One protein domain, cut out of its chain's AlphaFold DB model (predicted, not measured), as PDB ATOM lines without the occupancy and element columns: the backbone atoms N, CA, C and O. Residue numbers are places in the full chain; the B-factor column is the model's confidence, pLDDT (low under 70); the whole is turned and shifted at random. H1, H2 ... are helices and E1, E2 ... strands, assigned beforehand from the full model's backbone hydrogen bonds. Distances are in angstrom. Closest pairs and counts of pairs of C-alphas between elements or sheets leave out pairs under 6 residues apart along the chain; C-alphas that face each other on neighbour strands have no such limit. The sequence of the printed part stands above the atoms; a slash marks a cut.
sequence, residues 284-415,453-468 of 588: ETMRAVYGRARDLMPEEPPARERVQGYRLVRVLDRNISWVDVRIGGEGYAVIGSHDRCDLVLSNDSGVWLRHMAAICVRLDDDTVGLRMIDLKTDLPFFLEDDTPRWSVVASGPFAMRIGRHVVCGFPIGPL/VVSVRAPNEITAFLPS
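What this domain is: This is residues 284 to 415 and 453 to 468 of the 588 residues of a protein of Minicystis rosea (UniProt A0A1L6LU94). Two strongly twisted sheets stand partly face to face as a sandwich, their strands crossed at 48 degrees, and one helix, H1, covers the face of the smaller sheet that is turned away from the larger one. E9, at one edge of the larger sheet, is the element farthest from the middle of the domain. The printed part has 148 residues with one named helix and then ten named strands, E1 to E10; the sheets, E3 E4 E5 E6 E10 E9 and E2 E1 E8 E7, are antiparallel throughout. The class is mostly strand, and the whole is compact, with a radius of gyration of the C-alphas of 14.3 A and spans of 39 by 32 by 29 A.

How they stand to each other: H1, residues 284 to 295, has every O i to N i+4 pair within hydrogen-bond range. It is on the sheet of E1, residues 309 to 316, E2, residues 319 to 326, E7, residues 398 to 402, and E8, residues 405 to 412, at a height over the sheet of 8.5 A. It lies over E1, E8 and E7, slantwise to the strands, at 55 degrees to E1 on the local plane; the C-alphas of Met 286 and Val 406 are the closest of H1 and E8, 6.2 A apart. E1 and E2 form a hairpin, with N 310 and O 325 2.8 A apart; between E1 and E8, N 311 and O 410 are 2.8 A apart; in the hairpin of E7 and E8, N 400 and O 407 are 2.8 A apart. The other sheet holds a meander, each strand the antiparallel neighbour of the one before: E3, residues 332 to 336, E4, 356 to 362, E5, 368 to 374, and E6, 391 to 395. Its pairs include N 333 and O 358, 2.8 A, N 359 and O 371, 2.8 A, and N 370 and O 394, 2.8 A. E10, residues 461 to 467, is the neighbour of E6, with N 393 and O 466 2.9 A apart, and forms a hairpin with the edge strand E9, residues 454 to 458, where N 461 and O 458 are 3.3 A apart. Between the sheets, the closest C-alphas of E2 and E3 are those of Val 325 and Tyr 332, 5.5 A apart.

Where its parts are: H1 begins at C-alpha 284, (175.249, 223.353, 232.758), and is 16.6 A long. E1 measures 23.3 A, E2 23.2 A and E8 22.1 A; E8 ends at C-alpha 412, (190.741, 240.594, 243.320). E10 ends at C-alpha 467, (183.235, 243.555, 222.677).

The domain as a whole: The C-alphas of Arg 304 and Asp 378 are the farthest apart, 42.2 A. Residues 416 to 452 are not printed, with 21.5 A between C-alphas 415 and 453. The links H1 to E1, E3 to E4 and E5 to E6 are long. The mean pLDDT of the printed part is 84.8, and 25 residues are under 70, among them 299 to 306 and 453 to 463.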
ATOM      1  N   GLU A 284     175.462 223.893 231.411       95.00
ATOM      2  CA  GLU A 284     175.249 223.353 232.758       95.00
ATOM      3  C   GLU A 284     176.580 222.931 233.383       95.00
ATOM      4  O   GLU A 284     176.897 223.323 234.509       95.00
ATOM      5  N   THR A 285     177.420 222.239 232.612       93.50
ATOM      6  CA  THR A 285     178.787 221.887 232.994       93.50
ATOM      7  C   THR A 285     179.614 223.138 233.294       93.50
ATOM      8  O   THR A 285     180.315 223.173 234.308       93.50
ATOM      9  N   MET A 286     179.513 224.191 232.471       94.50
ATOM     10  CA  MET A 286     180.198 225.464 232.729       94.50
ATOM     11  C   MET A 286     179.767 226.092 234.059       94.50
ATOM     12  O   MET A 286     180.622 226.469 234.861       94.50
ATOM     13  N   ARG A 287     178.459 226.149 234.333       94.88
ATOM     14  CA  ARG A 287     177.912 226.678 235.594       94.88
ATOM     15  C   ARG A 287     178.335 225.849 236.803       94.88
ATOM     16  O   ARG A 287     178.711 226.410 237.830       94.88
ATOM     17  N   ALA A 288     178.336 224.523 236.678       93.31
ATOM     18  CA  ALA A 288     178.804 223.626 237.729       93.31
ATOM     19  C   ALA A 288     180.303 223.819 238.021       93.31
ATOM     20  O   ALA A 288     180.715 223.796 239.182       93.31
ATOM     21  N   VAL A 289     181.126 224.027 236.987       93.44
ATOM     22  CA  VAL A 289     182.544 224.371 237.158       93.44
ATOM     23  C   VAL A 289     182.705 225.734 237.825       93.44
ATOM     24  O   VAL A 289     183.495 225.824 238.759       93.44
ATOM     25  N   TYR A 290     181.955 226.755 237.405       94.69
ATOM     26  CA  TYR A 290     182.001 228.083 238.022       94.69
ATOM     27  C   TYR A 290     181.665 228.032 239.516       94.69
ATOM     28  O   TYR A 290     182.431 228.545 240.327       94.69
ATOM     29  N   GLY A 291     180.578 227.344 239.890       93.62
ATOM     30  CA  GLY A 291     180.198 227.156 241.293       93.62
ATOM     31  C   GLY A 291     181.313 226.499 242.105       93.62
ATOM     32  O   GLY A 291     181.726 227.036 243.127       93.62
ATOM     33  N   ARG A 292     181.896 225.404 241.594       91.75
ATOM     34  CA  ARG A 292     183.051 224.758 242.237       91.75
ATOM     35  C   ARG A 292     184.262 225.681 242.339       91.75
ATOM     36  O   ARG A 292     184.911 225.692 243.374       91.75
ATOM     37  N   ALA A 293     184.590 226.413 241.275       92.19
ATOM     38  CA  ALA A 293     185.730 227.320 241.259       92.19
ATOM     39  C   ALA A 293     185.568 228.400 242.330       92.19
ATOM     40  O   ALA A 293     186.489 228.590 243.115       92.19
ATOM     41  N   ARG A 294     184.388 229.025 242.406       91.69
ATOM     42  CA  ARG A 294     184.034 230.027 243.415       91.69
ATOM     43  C   ARG A 294     184.140 229.468 244.835       91.69
ATOM     44  O   ARG A 294     184.781 230.084 245.674       91.69
ATOM     45  N   ASP A 295     183.554 228.300 245.088       89.81
ATOM     46  CA  ASP A 295     183.525 227.695 246.427       89.81
ATOM     47  C   ASP A 295     184.919 227.221 246.895       89.81
ATOM     48  O   ASP A 295     185.158 227.052 248.088       89.81
ATOM     49  N   LEU A 296     185.848 226.998 245.957       86.31
ATOM     50  CA  LEU A 296     187.227 226.574 246.220       86.31
ATOM     51  C   LEU A 296     188.219 227.744 246.212       86.31
ATOM     52  O   LEU A 296     189.421 227.522 246.389       86.31
ATOM     53  N   MET A 297     187.752 228.980 246.001       82.06
ATOM     54  CA  MET A 297     188.622 230.143 246.111       82.06
ATOM     55  C   MET A 297     189.051 230.339 247.562       82.06
ATOM     56  O   MET A 297     188.194 230.411 248.440       82.06
ATOM     57  N   PRO A 298     190.367 230.431 247.837       71.50
ATOM     58  CA  PRO A 298     190.811 230.765 249.174       71.50
ATOM     59  C   PRO A 298     190.285 232.159 249.517       71.50
ATOM     60  O   PRO A 298     190.337 233.061 248.672       71.50
ATOM     61  N   GLU A 299     189.789 232.304 250.748       67.12
ATOM     62  CA  GLU A 299     189.398 233.596 251.307       67.12
ATOM     63  C   GLU A 299     190.538 234.612 251.140       67.12
ATOM     64  O   GLU A 299     191.711 234.240 251.043       67.12
ATOM     65  N   GLU A 300     190.147 235.881 251.016       63.31
ATOM     66  CA  GLU A 300     190.930 237.009 250.504       63.31
ATOM     67  C   GLU A 300     192.442 236.983 250.810       63.31
ATOM     68  O   GLU A 300     192.870 236.610 251.908       63.31
ATOM     69  N   PRO A 301     193.291 237.449 249.867       57.81
ATOM     70  CA  PRO A 301     194.709 237.629 250.149       57.81
ATOM     71  C   PRO A 301     194.893 238.512 251.397       57.81
ATOM     72  O   PRO A 301     194.139 239.466 251.596       57.81
ATOM     73  N   PRO A 302     195.892 238.225 252.254       56.12
ATOM     74  CA  PRO A 302     196.071 238.932 253.515       56.12
ATOM     75  C   PRO A 302     196.115 240.448 253.290       56.12
ATOM     76  O   PRO A 302     196.844 240.926 252.421       56.12
ATOM     77  N   ALA A 303     195.386 241.192 254.130       55.66
ATOM     78  CA  ALA A 303     195.078 242.631 254.045       55.66
ATOM     79  C   ALA A 303     196.259 243.606 253.812       55.66
ATOM     80  O   ALA A 303     196.062 244.813 253.678       55.66
ATOM     81  N   ARG A 304     197.501 243.114 253.795       50.06
ATOM     82  CA  ARG A 304     198.726 243.894 253.593       50.06
ATOM     83  C   ARG A 304     199.036 244.180 252.120       50.06
ATOM     84  O   ARG A 304     199.801 245.101 251.854       50.06
ATOM     85  N   GLU A 305     198.425 243.467 251.176       57.59
ATOM     86  CA  GLU A 305     198.562 243.722 249.737       57.59
ATOM     87  C   GLU A 305     197.206 244.160 249.158       57.59
ATOM     88  O   GLU A 305     196.398 243.331 248.751       57.59
ATOM     89  N   ARG A 306     196.942 245.478 249.113       66.06
ATOM     90  CA  ARG A 306     195.818 246.070 248.353       66.06
ATOM     91  C   ARG A 306     196.075 245.926 246.850       66.06
ATOM     92  O   ARG A 306     196.369 246.892 246.153       66.06
ATOM     93  N   VAL A 307     196.054 244.694 246.369       73.19
ATOM     94  CA  VAL A 307     196.290 244.348 244.974       73.19
ATOM     95  C   VAL A 307     194.941 244.275 244.280       73.19
ATOM     96  O   VAL A 307     194.103 243.463 244.653       73.19
ATOM     97  N   GLN A 308     194.748 245.120 243.270       87.75
ATOM     98  CA  GLN A 308     193.600 245.033 242.372       87.75
ATOM     99  C   GLN A 308     193.960 244.204 241.129       87.75
ATOM    100  O   GLN A 308     195.100 244.258 240.656       87.75
ATOM    101  N   GLY A 309     193.019 243.433 240.588       92.38
ATOM    102  CA  GLY A 309     193.297 242.529 239.472       92.38
ATOM    103  C   GLY A 309     192.212 241.487 239.230       92.38
ATOM    104  O   GLY A 309     191.069 241.666 239.637       92.38
ATOM    105  N   TYR A 310     192.600 240.371 238.613       93.94
ATOM    106  CA  TYR A 310     191.781 239.171 238.450       93.94
ATOM    107  C   TYR A 310     192.543 237.917 238.851       93.94
ATOM    108  O   TYR A 310     193.710 237.757 238.512       93.94
ATOM    109  N   ARG A 311     191.857 236.972 239.485       94.38
ATOM    110  CA  ARG A 311     192.292 235.586 239.607       94.38
ATOM    111  C   ARG A 311     191.625 234.757 238.523       94.38
ATOM    112  O   ARG A 311     190.402 234.653 238.484       94.38
ATOM    113  N   LEU A 312     192.431 234.158 237.657       96.25
ATOM    114  CA  LEU A 312     191.978 233.211 236.647       96.25
ATOM    115  C   LEU A 312     192.108 231.795 237.181       96.25
ATOM    116  O   LEU A 312     193.170 231.435 237.673       96.25
ATOM    117  N   VAL A 313     191.056 230.995 237.055       95.81
ATOM    118  CA  VAL A 313     190.961 229.646 237.612       95.81
ATOM    119  C   VAL A 313     190.578 228.661 236.521       95.81
ATOM    120  O   VAL A 313     189.632 228.881 235.766       95.81
ATOM    121  N   ARG A 314     191.280 227.534 236.473       93.94
ATOM    122  CA  ARG A 314     190.931 226.366 235.666       93.94
ATOM    123  C   ARG A 314     190.571 225.218 236.601       93.94
ATOM    124  O   ARG A 314     191.316 224.931 237.535       93.94
ATOM    125  N   VAL A 315     189.479 224.518 236.301       86.50
ATOM    126  CA  VAL A 315     189.088 223.280 236.992       86.50
ATOM    127  C   VAL A 315     189.031 222.139 235.975       86.50
ATOM    128  O   VAL A 315     188.220 222.182 235.052       86.50
ATOM    129  N   LEU A 316     189.869 221.113 236.143       80.81
ATOM    130  CA  LEU A 316     189.830 219.878 235.346       80.81
ATOM    131  C   LEU A 316     189.979 218.661 236.264       80.81
ATOM    132  O   LEU A 316     190.955 218.583 237.000       80.81
ATOM    133  N   ASP A 317     189.048 217.705 236.204       71.88
ATOM    134  CA  ASP A 317     189.146 216.396 236.879       71.88
ATOM    135  C   ASP A 317     189.598 216.467 238.350       71.88
ATOM    136  O   ASP A 317     190.427 215.686 238.808       71.88
ATOM    137  N   ARG A 318     189.019 217.417 239.103       75.38
ATOM    138  CA  ARG A 318     189.320 217.762 240.514       75.38
ATOM    139  C   ARG A 318     190.617 218.537 240.757       75.38
ATOM    140  O   ARG A 318     190.818 219.006 241.872       75.38
ATOM    141  N   ASN A 319     191.452 218.730 239.744       81.31
ATOM    142  CA  ASN A 319     192.597 219.623 239.830       81.31
ATOM    143  C   ASN A 319     192.154 221.067 239.602       81.31
ATOM    144  O   ASN A 319     191.406 221.366 238.667       81.31
ATOM    145  N   ILE A 320     192.655 221.955 240.455       86.81
ATOM    146  CA  ILE A 320     192.455 223.394 240.350       86.81
ATOM    147  C   ILE A 320     193.824 224.024 240.166       86.81
ATOM    148  O   ILE A 320     194.742 223.765 240.943       86.81
ATOM    149  N   SER A 321     193.950 224.860 239.149       90.69
ATOM    150  CA  SER A 321     195.085 225.760 238.995       90.69
ATOM    151  C   SER A 321     194.573 227.180 238.828       90.69
ATOM    152  O   SER A 321     193.498 227.399 238.266       90.69
ATOM    153  N   TRP A 322     195.327 228.150 239.335       94.38
ATOM    154  CA  TRP A 322     194.982 229.555 239.184       94.38
ATOM    155  C   TRP A 322     196.213 230.431 238.982       94.38
ATOM    156  O   TRP A 322     197.330 230.047 239.325       94.38
ATOM    157  N   VAL A 323     195.981 231.620 238.432       94.31
ATOM    158  CA  VAL A 323     196.972 232.686 238.296       94.31
ATOM    159  C   VAL A 323     196.333 234.031 238.630       94.31
ATOM    160  O   VAL A 323     195.206 234.306 238.220       94.31
ATOM    161  N   ASP A 324     197.066 234.872 239.357       92.94
ATOM    162  CA  ASP A 324     196.645 236.232 239.686       92.94
ATOM    163  C   ASP A 324     197.244 237.218 238.678       92.94
ATOM    164  O   ASP A 324     198.460 237.368 238.572       92.94
ATOM    165  N   VAL A 325     196.377 237.923 237.962       93.31
ATOM    166  CA  VAL A 325     196.702 238.999 237.030       93.31
ATOM    167  C   VAL A 325     196.465 240.321 237.748       93.31
ATOM    168  O   VAL A 325     195.339 240.633 238.115       93.31
ATOM    169  N   ARG A 326     197.522 241.094 238.004       90.69
ATOM    170  CA  ARG A 326     197.464 242.294 238.860       90.69
ATOM    171  C   ARG A 326     197.546 243.577 238.039       90.69
ATOM    172  O   ARG A 326     198.351 243.666 237.112       90.69
ATOM    173  N   ILE A 327     196.792 244.607 238.415       84.25
ATOM    174  CA  ILE A 327     196.935 245.937 237.823       84.25
ATOM    175  C   ILE A 327     198.225 246.601 238.340       84.25
ATOM    176  O   ILE A 327     198.508 246.575 239.534       84.25
ATOM    177  N   GLY A 328     199.043 247.169 237.445       66.38
ATOM    178  CA  GLY A 328     200.263 247.903 237.831       66.38
ATOM    179  C   GLY A 328     201.587 247.113 237.886       66.38
ATOM    180  O   GLY A 328     202.537 247.592 238.495       66.38
ATOM    181  N   GLY A 329     201.697 245.948 237.233       66.19
ATOM    182  CA  GLY A 329     202.953 245.177 237.129       66.19
ATOM    183  C   GLY A 329     203.082 244.381 235.821       66.19
ATOM    184  O   GLY A 329     202.791 244.902 234.738       66.19
ATOM    185  N   GLU A 330     203.453 243.096 235.912       67.94
ATOM    186  CA  GLU A 330     203.310 242.101 234.828       67.94
ATOM    187  C   GLU A 330     201.829 241.763 234.565       67.94
ATOM    188  O   GLU A 330     201.474 240.599 234.511       67.94
ATOM    189  N   GLY A 331     200.948 242.764 234.480       83.81
ATOM    190  CA  GLY A 331     199.485 242.642 234.552       83.81
ATOM    191  C   GLY A 331     198.809 241.947 233.374       83.81
ATOM    192  O   GLY A 331     197.847 242.470 232.821       83.81
ATOM    193  N   TYR A 332     199.322 240.792 232.971       95.56
ATOM    194  CA  TYR A 332     198.732 239.887 232.016       95.56
ATOM    195  C   TYR A 332     199.115 238.433 232.323       95.56
ATOM    196  O   TYR A 332     200.125 238.158 232.965       95.56
ATOM    197  N   ALA A 333     198.320 237.507 231.806       97.19
ATOM    198  CA  ALA A 333     198.604 236.084 231.772       97.19
ATOM    199  C   ALA A 333     198.422 235.553 230.349       97.19
ATOM    200  O   ALA A 333     197.572 236.022 229.589       97.19
ATOM    201  N   VAL A 334     199.212 234.550 229.993       98.00
ATOM    202  CA  VAL A 334     199.070 233.777 228.762       98.00
ATOM    203  C   VAL A 334     198.429 232.443 229.105       98.00
ATOM    204  O   VAL A 334     198.903 231.716 229.978       98.00
ATOM    205  N   ILE A 335     197.364 232.114 228.386       97.94
ATOM    206  CA  ILE A 335     196.596 230.882 228.538       97.94
ATOM    207  C   ILE A 335     196.836 230.028 227.291       97.94
ATOM    208  O   ILE A 335     196.756 230.529 226.166       97.94
ATOM    209  N   GLY A 336     197.143 228.743 227.454       97.00
ATOM    210  CA  GLY A 336     197.412 227.845 226.326       97.00
ATOM    211  C   GLY A 336     197.900 226.467 226.754       97.00
ATOM    212  O   GLY A 336     197.985 226.181 227.945       97.00
ATOM    213  N   SER A 337     198.214 225.600 225.790       95.56
ATOM    214  CA  SER A 337     198.639 224.217 226.061       95.56
ATOM    215  C   SER A 337     200.136 224.031 226.308       95.56
ATOM    216  O   SER A 337     200.577 222.951 226.696       95.56
ATOM    217  N   HIS A 338     200.942 225.073 226.098       95.12
ATOM    218  CA  HIS A 338     202.375 225.025 226.368       95.12
ATOM    219  C   HIS A 338     202.648 225.117 227.875       95.12
ATOM    220  O   HIS A 338     202.083 225.973 228.550       95.12
ATOM    221  N   ASP A 339     203.585 224.312 228.373       94.38
ATOM    222  CA  ASP A 339     203.982 224.225 229.791       94.38
ATOM    223  C   ASP A 339     204.428 225.561 230.419       94.38
ATOM    224  O   ASP A 339     204.278 225.777 231.614       94.38
ATOM    225  N   ARG A 340     204.970 226.469 229.605       95.50
ATOM    226  CA  ARG A 340     205.349 227.835 230.011       95.50
ATOM    227  C   ARG A 340     204.206 228.846 230.091       95.50
ATOM    228  O   ARG A 340     204.478 229.986 230.458       95.50
ATOM    229  N   CYS A 341     202.990 228.504 229.670       96.88
ATOM    230  CA  CYS A 341     201.858 229.414 229.844       96.88
ATOM    231  C   CYS A 341     201.596 229.645 231.333       96.88
ATOM    232  O   CYS A 341     201.828 228.761 232.153       96.88
ATOM    233  N   ASP A 342     201.094 230.829 231.666       96.88
ATOM    234  CA  ASP A 342     200.780 231.187 233.048       96.88
ATOM    235  C   ASP A 342     199.582 230.371 233.563       96.88
ATOM    236  O   ASP A 342     199.560 229.939 234.713       96.88
ATOM    237  N   LEU A 343     198.618 230.088 232.677       96.50
ATOM    238  CA  LEU A 343     197.544 229.127 232.916       96.50
ATOM    239  C   LEU A 343     197.561 228.046 231.829       96.50
ATOM    240  O   LEU A 343     197.134 228.265 230.693       96.50
ATOM    241  N   VAL A 344     198.069 226.865 232.185       96.00
ATOM    242  CA  VAL A 344     198.217 225.739 231.255       96.00
ATOM    243  C   VAL A 344     196.901 224.969 231.124       96.00
ATOM    244  O   VAL A 344     196.330 224.516 232.120       96.00
ATOM    245  N   LEU A 345     196.445 224.783 229.886       94.31
ATOM    246  CA  LEU A 345     195.312 223.940 229.495       94.31
ATOM    247  C   LEU A 345     195.825 222.627 228.876       94.31
ATOM    248  O   LEU A 345     196.947 222.571 228.382       94.31
ATOM    249  N   SER A 346     195.043 221.545 228.887       88.38
ATOM    250  CA  SER A 346     195.474 220.305 228.219       88.38
ATOM    251  C   SER A 346     195.321 220.399 226.695       88.38
ATOM    252  O   SER A 346     194.358 220.973 226.179       88.38
ATOM    253  N   ASN A 347     196.288 219.822 225.974       81.75
ATOM    254  CA  ASN A 347     196.390 219.887 224.510       81.75
ATOM    255  C   ASN A 347     195.360 219.010 223.763       81.75
ATOM    256  O   ASN A 347     195.190 219.137 222.558       81.75
ATOM    257  N   ASP A 348     194.638 218.142 224.469       73.38
ATOM    258  CA  ASP A 348     193.624 217.208 223.946       73.38
ATOM    259  C   ASP A 348     192.331 217.884 223.444       73.38
ATOM    260  O   ASP A 348     191.364 217.227 223.063       73.38
ATOM    261  N   SER A 349     192.289 219.214 223.458       74.94
ATOM    262  CA  SER A 349     191.071 220.001 223.287       74.94
ATOM    263  C   SER A 349     191.069 220.908 222.054       74.94
ATOM    264  O   SER A 349     190.100 221.638 221.862       74.94
ATOM    265  N   GLY A 350     192.115 220.856 221.220       84.75
ATOM    266  CA  GLY A 350     192.331 221.815 220.127       84.75
ATOM    267  C   GLY A 350     192.890 223.163 220.601       84.75
ATOM    268  O   GLY A 350     193.044 224.088 219.814       84.75
ATOM    269  N   VAL A 351     193.213 223.293 221.893       92.19
ATOM    270  CA  VAL A 351     193.833 224.501 222.440       92.19
ATOM    271  C   VAL A 351     195.265 224.637 221.933       92.19
ATOM    272  O   VAL A 351     196.103 223.749 222.095       92.19
ATOM    273  N   TRP A 352     195.565 225.804 221.373       93.62
ATOM    274  CA  TRP A 352     196.889 226.136 220.866       93.62
ATOM    275  C   TRP A 352     197.908 226.292 221.995       93.62
ATOM    276  O   TRP A 352     197.571 226.642 223.126       93.62
ATOM    277  N   LEU A 353     199.195 226.139 221.656       94.62
ATOM    278  CA  LEU A 353     200.298 226.321 222.609       94.62
ATOM    279  C   LEU A 353     200.190 227.619 223.411       94.62
ATOM    280  O   LEU A 353     200.474 227.626 224.601       94.62
ATOM    281  N   ARG A 354     199.832 228.709 222.736       95.88
ATOM    282  CA  ARG A 354     199.551 230.027 223.302       95.88
ATOM    283  C   ARG A 354     198.261 230.458 222.638       95.88
ATOM    284  O   ARG A 354     198.276 230.762 221.449       95.88
ATOM    285  N   HIS A 355     197.170 230.346 223.370       95.81
ATOM    286  CA  HIS A 355     195.834 230.462 222.819       95.81
ATOM    287  C   HIS A 355     195.269 231.863 223.048       95.81
ATOM    288  O   HIS A 355     194.775 232.488 222.122       95.81
ATOM    289  N   MET A 356     195.435 232.403 224.255       97.00
ATOM    290  CA  MET A 356     194.859 233.687 224.645       97.00
ATOM    291  C   MET A 356     195.823 234.483 225.529       97.00
ATOM    292  O   MET A 356     196.584 233.906 226.308       97.00
ATOM    293  N   ALA A 357     195.762 235.810 225.435       97.38
ATOM    294  CA  ALA A 357     196.309 236.725 226.430       97.38
ATOM    295  C   ALA A 357     195.167 237.353 227.245       97.38
ATOM    296  O   ALA A 357     194.191 237.837 226.677       97.38
ATOM    297  N   ALA A 358     195.300 237.360 228.567       97.06
ATOM    298  CA  ALA A 358     194.377 237.999 229.495       97.06
ATOM    299  C   ALA A 358     195.105 239.142 230.207       97.06
ATOM    300  O   ALA A 358     196.070 238.890 230.917       97.06
ATOM    301  N   ILE A 359     194.688 240.387 229.992       95.56
ATOM    302  CA  ILE A 359     195.410 241.604 230.380       95.56
ATOM    303  C   ILE A 359     194.514 242.430 231.303       95.56
ATOM    304  O   ILE A 359     193.390 242.765 230.932       95.56
ATOM    305  N   CYS A 360     194.996 242.775 232.496       93.75
ATOM    306  CA  CYS A 360     194.277 243.698 233.370       93.75
ATOM    307  C   CYS A 360     194.344 245.115 232.807       93.75
ATOM    308  O   CYS A 360     195.430 245.624 232.524       93.75
ATOM    309  N   VAL A 361     193.183 245.754 232.698       90.69
ATOM    310  CA  VAL A 361     193.019 247.112 232.174       90.69
ATOM    311  C   VAL A 361     192.222 247.954 233.168       90.69
ATOM    312  O   VAL A 361     191.374 247.427 233.888       90.69
ATOM    313  N   ARG A 362     192.488 249.264 233.220       88.31
ATOM    314  CA  ARG A 362     191.569 250.216 233.868       88.31
ATOM    315  C   ARG A 362     190.400 250.510 232.935       88.31
ATOM    316  O   ARG A 362     190.624 250.674 231.737       88.31
ATOM    317  N   LEU A 363     189.191 250.544 233.474       88.12
ATOM    318  CA  LEU A 363     187.981 250.958 232.768       88.12
ATOM    319  C   LEU A 363     187.729 252.460 232.980       88.12
ATOM    320  O   LEU A 363     188.407 253.099 233.785       88.12
ATOM    321  N   ASP A 364     186.767 253.028 232.248       85.06
ATOM    322  CA  ASP A 364     186.458 254.469 232.293       85.06
ATOM    323  C   ASP A 364     185.959 254.940 233.673       85.06
ATOM    324  O   ASP A 364     186.101 256.108 234.027       85.06
ATOM    325  N   ASP A 365     185.395 254.027 234.464       83.75
ATOM    326  CA  ASP A 365     184.953 254.249 235.845       83.75
ATOM    327  C   ASP A 365     186.059 253.989 236.891       83.75
ATOM    328  O   ASP A 365     185.776 253.886 238.084       83.75
ATOM    329  N   ASP A 366     187.315 253.872 236.444       82.25
ATOM    330  CA  ASP A 366     188.508 253.518 237.229       82.25
ATOM    331  C   ASP A 366     188.453 252.123 237.887       82.25
ATOM    332  O   ASP A 366     189.346 251.752 238.654       82.25
ATOM    333  N   THR A 367     187.448 251.301 237.560       86.19
ATOM    334  CA  THR A 367     187.412 249.900 237.989       86.19
ATOM    335  C   THR A 367     188.370 249.042 237.165       86.19
ATOM    336  O   THR A 367     188.874 249.434 236.104       86.19
ATOM    337  N   VAL A 368     188.668 247.841 237.668       88.44
ATOM    338  CA  VAL A 368     189.555 246.899 236.981       88.44
ATOM    339  C   VAL A 368     188.747 245.962 236.095       88.44
ATOM    340  O   VAL A 368     187.908 245.190 236.562       88.44
ATOM    341  N   GLY A 369     189.067 245.983 234.806       92.75
ATOM    342  CA  GLY A 369     188.600 245.017 233.825       92.75
ATOM    343  C   GLY A 369     189.685 244.009 233.460       92.75
ATOM    344  O   GLY A 369     190.881 244.220 233.685       92.75
ATOM    345  N   LEU A 370     189.263 242.911 232.839       95.25
ATOM    346  CA  LEU A 370     190.150 241.941 232.218       95.25
ATOM    347  C   LEU A 370     189.868 241.863 230.721       95.25
ATOM    348  O   LEU A 370     188.823 241.373 230.291       95.25
ATOM    349  N   ARG A 371     190.824 242.324 229.917       95.06
ATOM    350  CA  ARG A 371     190.795 242.184 228.465       95.06
ATOM    351  C   ARG A 371     191.331 240.812 228.074       95.06
ATOM    352  O   ARG A 371     192.505 240.525 228.274       95.06
ATOM    353  N   MET A 372     190.479 239.979 227.501       96.00
ATOM    354  CA  MET A 372     190.814 238.651 226.995       96.00
ATOM    355  C   MET A 372     190.883 238.707 225.476       96.00
ATOM    356  O   MET A 372     189.911 239.109 224.843       96.00
ATOM    357  N   ILE A 373     192.024 238.324 224.907       95.56
ATOM    358  CA  ILE A 373     192.316 238.426 223.476       95.56
ATOM    359  C   ILE A 373     192.820 237.072 222.978       95.56
ATOM    360  O   ILE A 373     193.873 236.599 223.416       95.56
ATOM    361  N   ASP A 374     192.093 236.462 222.052       95.31
ATOM    362  CA  ASP A 374     192.559 235.300 221.304       95.31
ATOM    363  C   ASP A 374     193.781 235.663 220.443       95.31
ATOM    364  O   ASP A 374     193.823 236.695 219.770       95.31
ATOM    365  N   LEU A 375     194.796 234.800 220.452       95.38
ATOM    366  CA  LEU A 375     196.065 235.002 219.751       95.38
ATOM    367  C   LEU A 375     196.015 234.464 218.311       95.38
ATOM    368  O   LEU A 375     196.971 233.847 217.833       95.38
ATOM    369  N   LYS A 376     194.902 234.741 217.625       90.00
ATOM    370  CA  LYS A 376     194.549 234.285 216.274       90.00
ATOM    371  C   LYS A 376     194.522 232.775 216.123       90.00
ATOM    372  O   LYS A 376     195.100 232.231 215.178       90.00
ATOM    373  N   THR A 377     193.910 232.093 217.069       89.50
ATOM    374  CA  THR A 377     193.676 230.664 216.924       89.50
ATOM    375  C   THR A 377     192.488 230.421 215.995       89.50
ATOM    376  O   THR A 377     191.858 231.354 215.504       89.50
ATOM    377  N   ASP A 378     192.228 229.167 215.662       88.81
ATOM    378  CA  ASP A 378     191.041 228.744 214.912       88.81
ATOM    379  C   ASP A 378     189.879 228.344 215.830       88.81
ATOM    380  O   ASP A 378     188.778 228.104 215.344       88.81
ATOM    381  N   LEU A 379     190.105 228.336 217.145       91.00
ATOM    382  CA  LEU A 379     189.153 227.893 218.152       91.00
ATOM    383  C   LEU A 379     188.689 229.099 218.987       91.00
ATOM    384  O   LEU A 379     189.431 229.557 219.855       91.00
ATOM    385  N   PRO A 380     187.471 229.627 218.778       93.62
ATOM    386  CA  PRO A 380     186.966 230.732 219.583       93.62
ATOM    387  C   PRO A 380     186.684 230.291 221.026       93.62
ATOM    388  O   PRO A 380     186.573 229.101 221.344       93.62
ATOM    389  N   PHE A 381     186.484 231.274 221.902       94.56
ATOM    390  CA  PHE A 381     185.945 231.036 223.239       94.56
ATOM    391  C   PHE A 381     184.480 231.457 223.330       94.56
ATOM    392  O   PHE A 381     184.014 232.323 222.591       94.56
ATOM    393  N   PHE A 382     183.745 230.845 224.253       94.94
ATOM    394  CA  PHE A 382     182.302 231.034 224.393       94.94
ATOM    395  C   PHE A 382     181.943 231.470 225.810       94.94
ATOM    396  O   PHE A 382     182.438 230.902 226.785       94.94
ATOM    397  N   LEU A 383     181.047 232.449 225.918       94.19
ATOM    398  CA  LEU A 383     180.454 232.914 227.178       94.19
ATOM    399  C   LEU A 383     179.076 232.265 227.374       94.19
ATOM    400  O   LEU A 383     178.764 231.301 226.687       94.19
ATOM    401  N   GLU A 384     178.236 232.747 228.292       90.69
ATOM    402  CA  GLU A 384     176.894 232.169 228.516       90.69
ATOM    403  C   GLU A 384     175.949 232.247 227.308       90.69
ATOM    404  O   GLU A 384     175.014 231.457 227.217       90.69
ATOM    405  N   ASP A 385     176.194 233.171 226.381       89.75
ATOM    406  CA  ASP A 385     175.358 233.416 225.201       89.75
ATOM    407  C   ASP A 385     175.641 232.468 224.020       89.75
ATOM    408  O   ASP A 385     175.101 232.680 222.934       89.75
ATOM    409  N   ASP A 386     176.518 231.469 224.203       90.75
ATOM    410  CA  ASP A 386     176.996 230.538 223.163       90.75
ATOM    411  C   ASP A 386     177.556 231.233 221.902       90.75
ATOM    412  O   ASP A 386     177.789 230.590 220.877       90.75
ATOM    413  N   THR A 387     177.821 232.541 221.961       90.12
ATOM    414  CA  THR A 387     178.325 233.299 220.818       90.12
ATOM    415  C   THR A 387     179.846 233.177 220.778       90.12
ATOM    416  O   THR A 387     180.494 233.455 221.791       90.12
ATOM    417  N   PRO A 388     180.450 232.786 219.639       92.69
ATOM    418  CA  PRO A 388     181.900 232.714 219.528       92.69
ATOM    419  C   PRO A 388     182.508 234.108 219.698       92.69
ATOM    420  O   PRO A 388     182.104 235.076 219.044       92.69
ATOM    421  N   ARG A 389     183.492 234.212 220.586       93.44
ATOM    422  CA  ARG A 389     184.234 235.435 220.878       93.44
ATOM    423  C   ARG A 389     185.715 235.225 220.588       93.44
ATOM    424  O   ARG A 389     186.267 234.148 220.791       93.44
ATOM    425  N   TRP A 390     186.340 236.307 220.143       93.62
ATOM    426  CA  TRP A 390     187.778 236.392 219.878       93.62
ATOM    427  C   TRP A 390     188.457 237.420 220.774       93.62
ATOM    428  O   TRP A 390     189.660 237.367 220.998       93.62
ATOM    429  N   SER A 391     187.696 238.388 221.282       94.00
ATOM    430  CA  SER A 391     188.239 239.459 222.100       94.00
ATOM    431  C   SER A 391     187.116 240.122 222.890       94.00
ATOM    432  O   SER A 391     186.113 240.553 222.314       94.00
ATOM    433  N   VAL A 392     187.248 240.192 224.211       94.50
ATOM    434  CA  VAL A 392     186.267 240.831 225.105       94.50
ATOM    435  C   VAL A 392     186.977 241.525 226.258       94.50
ATOM    436  O   VAL A 392     188.073 241.132 226.652       94.50
ATOM    437  N   VAL A 393     186.330 242.528 226.838       94.44
ATOM    438  CA  VAL A 393     186.689 243.064 228.152       94.44
ATOM    439  C   VAL A 393     185.607 242.641 229.130       94.44
ATOM    440  O   VAL A 393     184.436 242.955 228.921       94.44
ATOM    441  N   ALA A 394     185.997 241.900 230.163       93.62
ATOM    442  CA  ALA A 394     185.121 241.503 231.254       93.62
ATOM    443  C   ALA A 394     185.296 242.459 232.440       93.62
ATOM    444  O   ALA A 394     186.424 242.785 232.815       93.62
ATOM    445  N   SER A 395     184.180 242.882 233.029       92.75
ATOM    446  CA  SER A 395     184.120 243.513 234.348       92.75
ATOM    447  C   SER A 395     183.260 242.643 235.257       92.75
ATOM    448  O   SER A 395     182.148 242.293 234.866       92.75
ATOM    449  N   GLY A 396     183.779 242.276 236.430       91.44
ATOM    450  CA  GLY A 396     183.139 241.354 237.369       91.44
ATOM    451  C   GLY A 396     183.513 239.879 237.146       91.44
ATOM    452  O   GLY A 396     184.307 239.556 236.258       91.44
ATOM    453  N   PRO A 397     182.977 238.963 237.971       93.44
ATOM    454  CA  PRO A 397     183.236 237.530 237.847       93.44
ATOM    455  C   PRO A 397     182.755 236.966 236.508       93.44
ATOM    456  O   PRO A 397     181.743 237.408 235.978       93.44
ATOM    457  N   PHE A 398     183.430 235.965 235.948       95.06
ATOM    458  CA  PHE A 398     182.985 235.328 234.707       95.06
ATOM    459  C   PHE A 398     183.369 233.853 234.609       95.06
ATOM    460  O   PHE A 398     184.276 233.377 235.293       95.06
ATOM    461  N   ALA A 399     182.721 233.152 233.678       95.81
ATOM    462  CA  ALA A 399     183.145 231.856 233.163       95.81
ATOM    463  C   ALA A 399     183.169 231.888 231.630       95.81
ATOM    464  O   ALA A 399     182.294 232.476 230.995       95.81
ATOM    465  N   MET A 400     184.167 231.240 231.037       96.31
ATOM    466  CA  MET A 400     184.276 231.053 229.594       96.31
ATOM    467  C   MET A 400     184.659 229.616 229.256       96.31
ATOM    468  O   MET A 400     185.369 228.949 230.013       96.31
ATOM    469  N   ARG A 401     184.215 229.151 228.091       95.12
ATOM    470  CA  ARG A 401     184.557 227.842 227.529       95.12
ATOM    471  C   ARG A 401     185.569 228.001 226.411       95.12
ATOM    472  O   ARG A 401     185.350 228.793 225.500       95.12
ATOM    473  N   ILE A 402     186.635 227.209 226.465       94.62
ATOM    474  CA  ILE A 402     187.686 227.151 225.446       94.62
ATOM    475  C   ILE A 402     187.957 225.684 225.127       94.62
ATOM    476  O   ILE A 402     188.518 224.952 225.946       94.62
ATOM    477  N   GLY A 403     187.531 225.221 223.951       92.12
ATOM    478  CA  GLY A 403     187.555 223.793 223.630       92.12
ATOM    479  C   GLY A 403     186.782 222.988 224.679       92.12
ATOM    480  O   GLY A 403     185.580 223.179 224.848       92.12
ATOM    481  N   ARG A 404     187.477 222.094 225.396       91.19
ATOM    482  CA  ARG A 404     186.925 221.272 226.495       91.19
ATOM    483  C   ARG A 404     187.128 221.884 227.888       91.19
ATOM    484  O   ARG A 404     186.758 221.269 228.884       91.19
ATOM    485  N   HIS A 405     187.747 223.059 227.968       93.69
ATOM    486  CA  HIS A 405     188.094 223.713 229.226       93.69
ATOM    487  C   HIS A 405     187.061 224.755 229.609       93.69
ATOM    488  O   HIS A 405     186.496 225.429 228.750       93.69
ATOM    489  N   VAL A 406     186.883 224.925 230.914       95.12
ATOM    490  CA  VAL A 406     186.203 226.078 231.495       95.12
ATOM    491  C   VAL A 406     187.236 226.867 232.287       95.12
ATOM    492  O   VAL A 406     187.922 226.312 233.149       95.12
ATOM    493  N   VAL A 407     187.347 228.153 231.975       96.44
ATOM    494  CA  VAL A 407     188.188 229.106 232.699       96.44
ATOM    495  C   VAL A 407     187.270 230.120 233.361       96.44
ATOM    496  O   VAL A 407     186.402 230.695 232.706       96.44
ATOM    497  N   CYS A 408     187.450 230.320 234.658       96.94
ATOM    498  CA  CYS A 408     186.714 231.304 235.441       96.94
ATOM    499  C   CYS A 408     187.634 232.473 235.784       96.94
ATOM    500  O   CYS A 408     188.834 232.271 235.971       96.94
ATOM    501  N   GLY A 409     187.090 233.677 235.883       95.69
ATOM    502  CA  GLY A 409     187.815 234.845 236.367       95.69
ATOM    503  C   GLY A 409     187.067 235.499 237.511       95.69
ATOM    504  O   GLY A 409     185.858 235.679 237.424       95.69
ATOM    505  N   PHE A 410     187.787 235.861 238.567       93.88
ATOM    506  CA  PHE A 410     187.239 236.537 239.740       93.88
ATOM    507  C   PHE A 410     188.037 237.815 240.001       93.88
ATOM    508  O   PHE A 410     189.267 237.738 240.041       93.88
ATOM    509  N   PRO A 411     187.399 238.984 240.165       91.94
ATOM    510  CA  PRO A 411     188.116 240.195 240.537       91.94
ATOM    511  C   PRO A 411     188.791 240.008 241.905       91.94
ATOM    512  O   PRO A 411     188.232 239.389 242.807       91.94
ATOM    513  N   ILE A 412     190.005 240.533 242.049       88.69
ATOM    514  CA  ILE A 412     190.741 240.594 243.320       88.69
ATOM    515  C   ILE A 412     190.990 242.056 243.685       88.69
ATOM    516  O   ILE A 412     191.224 242.881 242.800       88.69
ATOM    517  N   GLY A 413     190.954 242.365 244.981       82.12
ATOM    518  CA  GLY A 413     191.124 243.715 245.523       82.12
ATOM    519  C   GLY A 413     189.837 244.284 246.127       82.12
ATOM    520  O   GLY A 413     188.785 243.659 246.017       82.12
ATOM    521  N   PRO A 414     189.913 245.456 246.787       67.75
ATOM    522  CA  PRO A 414     188.746 246.072 247.404       67.75
ATOM    523  C   PRO A 414     187.706 246.364 246.326       67.75
ATOM    524  O   PRO A 414     187.982 247.117 245.387       67.75
ATOM    525  N   LEU A 415     186.525 245.760 246.463       60.53
ATOM    526  CA  LEU A 415     185.360 246.142 245.681       60.53
ATOM    527  C   LEU A 415     185.128 247.629 245.948       60.53
ATOM    528  O   LEU A 415     184.916 248.039 247.088       60.53
ATOM    529  N   VAL A 453     175.644 245.567 224.986       48.22
ATOM    530  CA  VAL A 453     176.162 245.135 226.292       48.22
ATOM    531  C   VAL A 453     175.404 243.879 226.713       48.22
ATOM    532  O   VAL A 453     174.195 243.922 226.939       48.22
ATOM    533  N   VAL A 454     176.106 242.752 226.828       51.03
ATOM    534  CA  VAL A 454     175.530 241.526 227.389       51.03
ATOM    535  C   VAL A 454     175.740 241.570 228.902       51.03
ATOM    536  O   VAL A 454     176.867 241.448 229.380       51.03
ATOM    537  N   SER A 455     174.653 241.792 229.642       41.16
ATOM    538  CA  SER A 455     174.613 241.710 231.104       41.16
ATOM    539  C   SER A 455     173.998 240.375 231.509       41.16
ATOM    540  O   SER A 455     172.889 240.049 231.084       41.16
ATOM    541  N   VAL A 456     174.705 239.606 232.336       43.91
ATOM    542  CA  VAL A 456     174.203 238.346 232.901       43.91
ATOM    543  C   VAL A 456     174.151 238.496 234.422       43.91
ATOM    544  O   VAL A 456     175.104 238.983 235.023       43.91
ATOM    545  N   ARG A 457     173.004 238.163 235.036       36.12
ATOM    546  CA  ARG A 457     172.707 238.425 236.458       36.12
ATOM    547  C   ARG A 457     172.695 237.148 237.301       36.12
ATOM    548  O   ARG A 457     171.856 236.278 237.075       36.12
ATOM    549  N   ALA A 458     173.481 237.149 238.378       37.03
ATOM    550  CA  ALA A 458     173.040 236.678 239.694       37.03
ATOM    551  C   ALA A 458     172.747 237.914 240.579       37.03
ATOM    552  O   ALA A 458     173.276 238.986 240.284       37.03
ATOM    553  N   PRO A 459     171.918 237.830 241.638       34.31
ATOM    554  CA  PRO A 459     171.395 239.014 242.334       34.31
ATOM    555  C   PRO A 459     172.428 239.993 242.925       34.31
ATOM    556  O   PRO A 459     172.038 241.117 243.209       34.31
ATOM    557  N   ASN A 460     173.709 239.620 243.049       35.72
ATOM    558  CA  ASN A 460     174.769 240.454 243.640       35.72
ATOM    559  C   ASN A 460     176.073 240.543 242.807       35.72
ATOM    560  O   ASN A 460     177.045 241.119 243.282       35.72
ATOM    561  N   GLU A 461     176.128 240.004 241.585       54.69
ATOM    562  CA  GLU A 461     177.337 240.034 240.741       54.69
ATOM    563  C   GLU A 461     176.929 240.467 239.327       54.69
ATOM    564  O   GLU A 461     176.276 239.717 238.600       54.69
ATOM    565  N   ILE A 462     177.237 241.716 238.957       54.62
ATOM    566  CA  ILE A 462     177.003 242.216 237.597       54.62
ATOM    567  C   ILE A 462     178.271 241.965 236.791       54.62
ATOM    568  O   ILE A 462     179.277 242.640 237.002       54.62
ATOM    569  N   THR A 463     178.193 241.037 235.840       69.31
ATOM    570  CA  THR A 463     179.233 240.869 234.826       69.31
ATOM    571  C   THR A 463     178.863 241.670 233.588       69.31
ATOM    572  O   THR A 463     177.790 241.467 233.008       69.31
ATOM    573  N   ALA A 464     179.744 242.574 233.169       74.19
ATOM    574  CA  ALA A 464     179.614 243.293 231.908       74.19
ATOM    575  C   ALA A 464     180.674 242.795 230.923       74.19
ATOM    576  O   ALA A 464     181.869 242.826 231.222       74.19
ATOM    577  N   PHE A 465     180.232 242.359 229.741       75.56
ATOM    578  CA  PHE A 465     181.122 242.061 228.624       75.56
ATOM    579  C   PHE A 465     181.011 243.145 227.568       75.56
ATOM    580  O   PHE A 465     179.945 243.368 226.989       75.56
ATOM    581  N   LEU A 466     182.139 243.786 227.294       71.12
ATOM    582  CA  LEU A 466     182.269 244.729 226.199       71.12
ATOM    583  C   LEU A 466     183.014 244.031 225.055       71.12
ATOM    584  O   LEU A 466     184.081 243.450 225.292       71.12
ATOM    585  N   PRO A 467     182.478 244.037 223.821       65.06
ATOM    586  CA  PRO A 467     183.235 243.555 222.677       65.06
ATOM    587  C   PRO A 467     184.510 244.391 222.546       65.06
ATOM    588  O   PRO A 467     184.486 245.609 222.717       65.06
ATOM    589  N   SER A 468     185.626 243.740 222.237       73.50
ATOM    590  CA  SER A 468     186.858 244.444 221.886       73.50
ATOM    591  C   SER A 468     187.390 243.933 220.558       73.50
ATOM    592  O   SER A 468     186.953 242.893 220.061       73.50
TER     593      SER A 468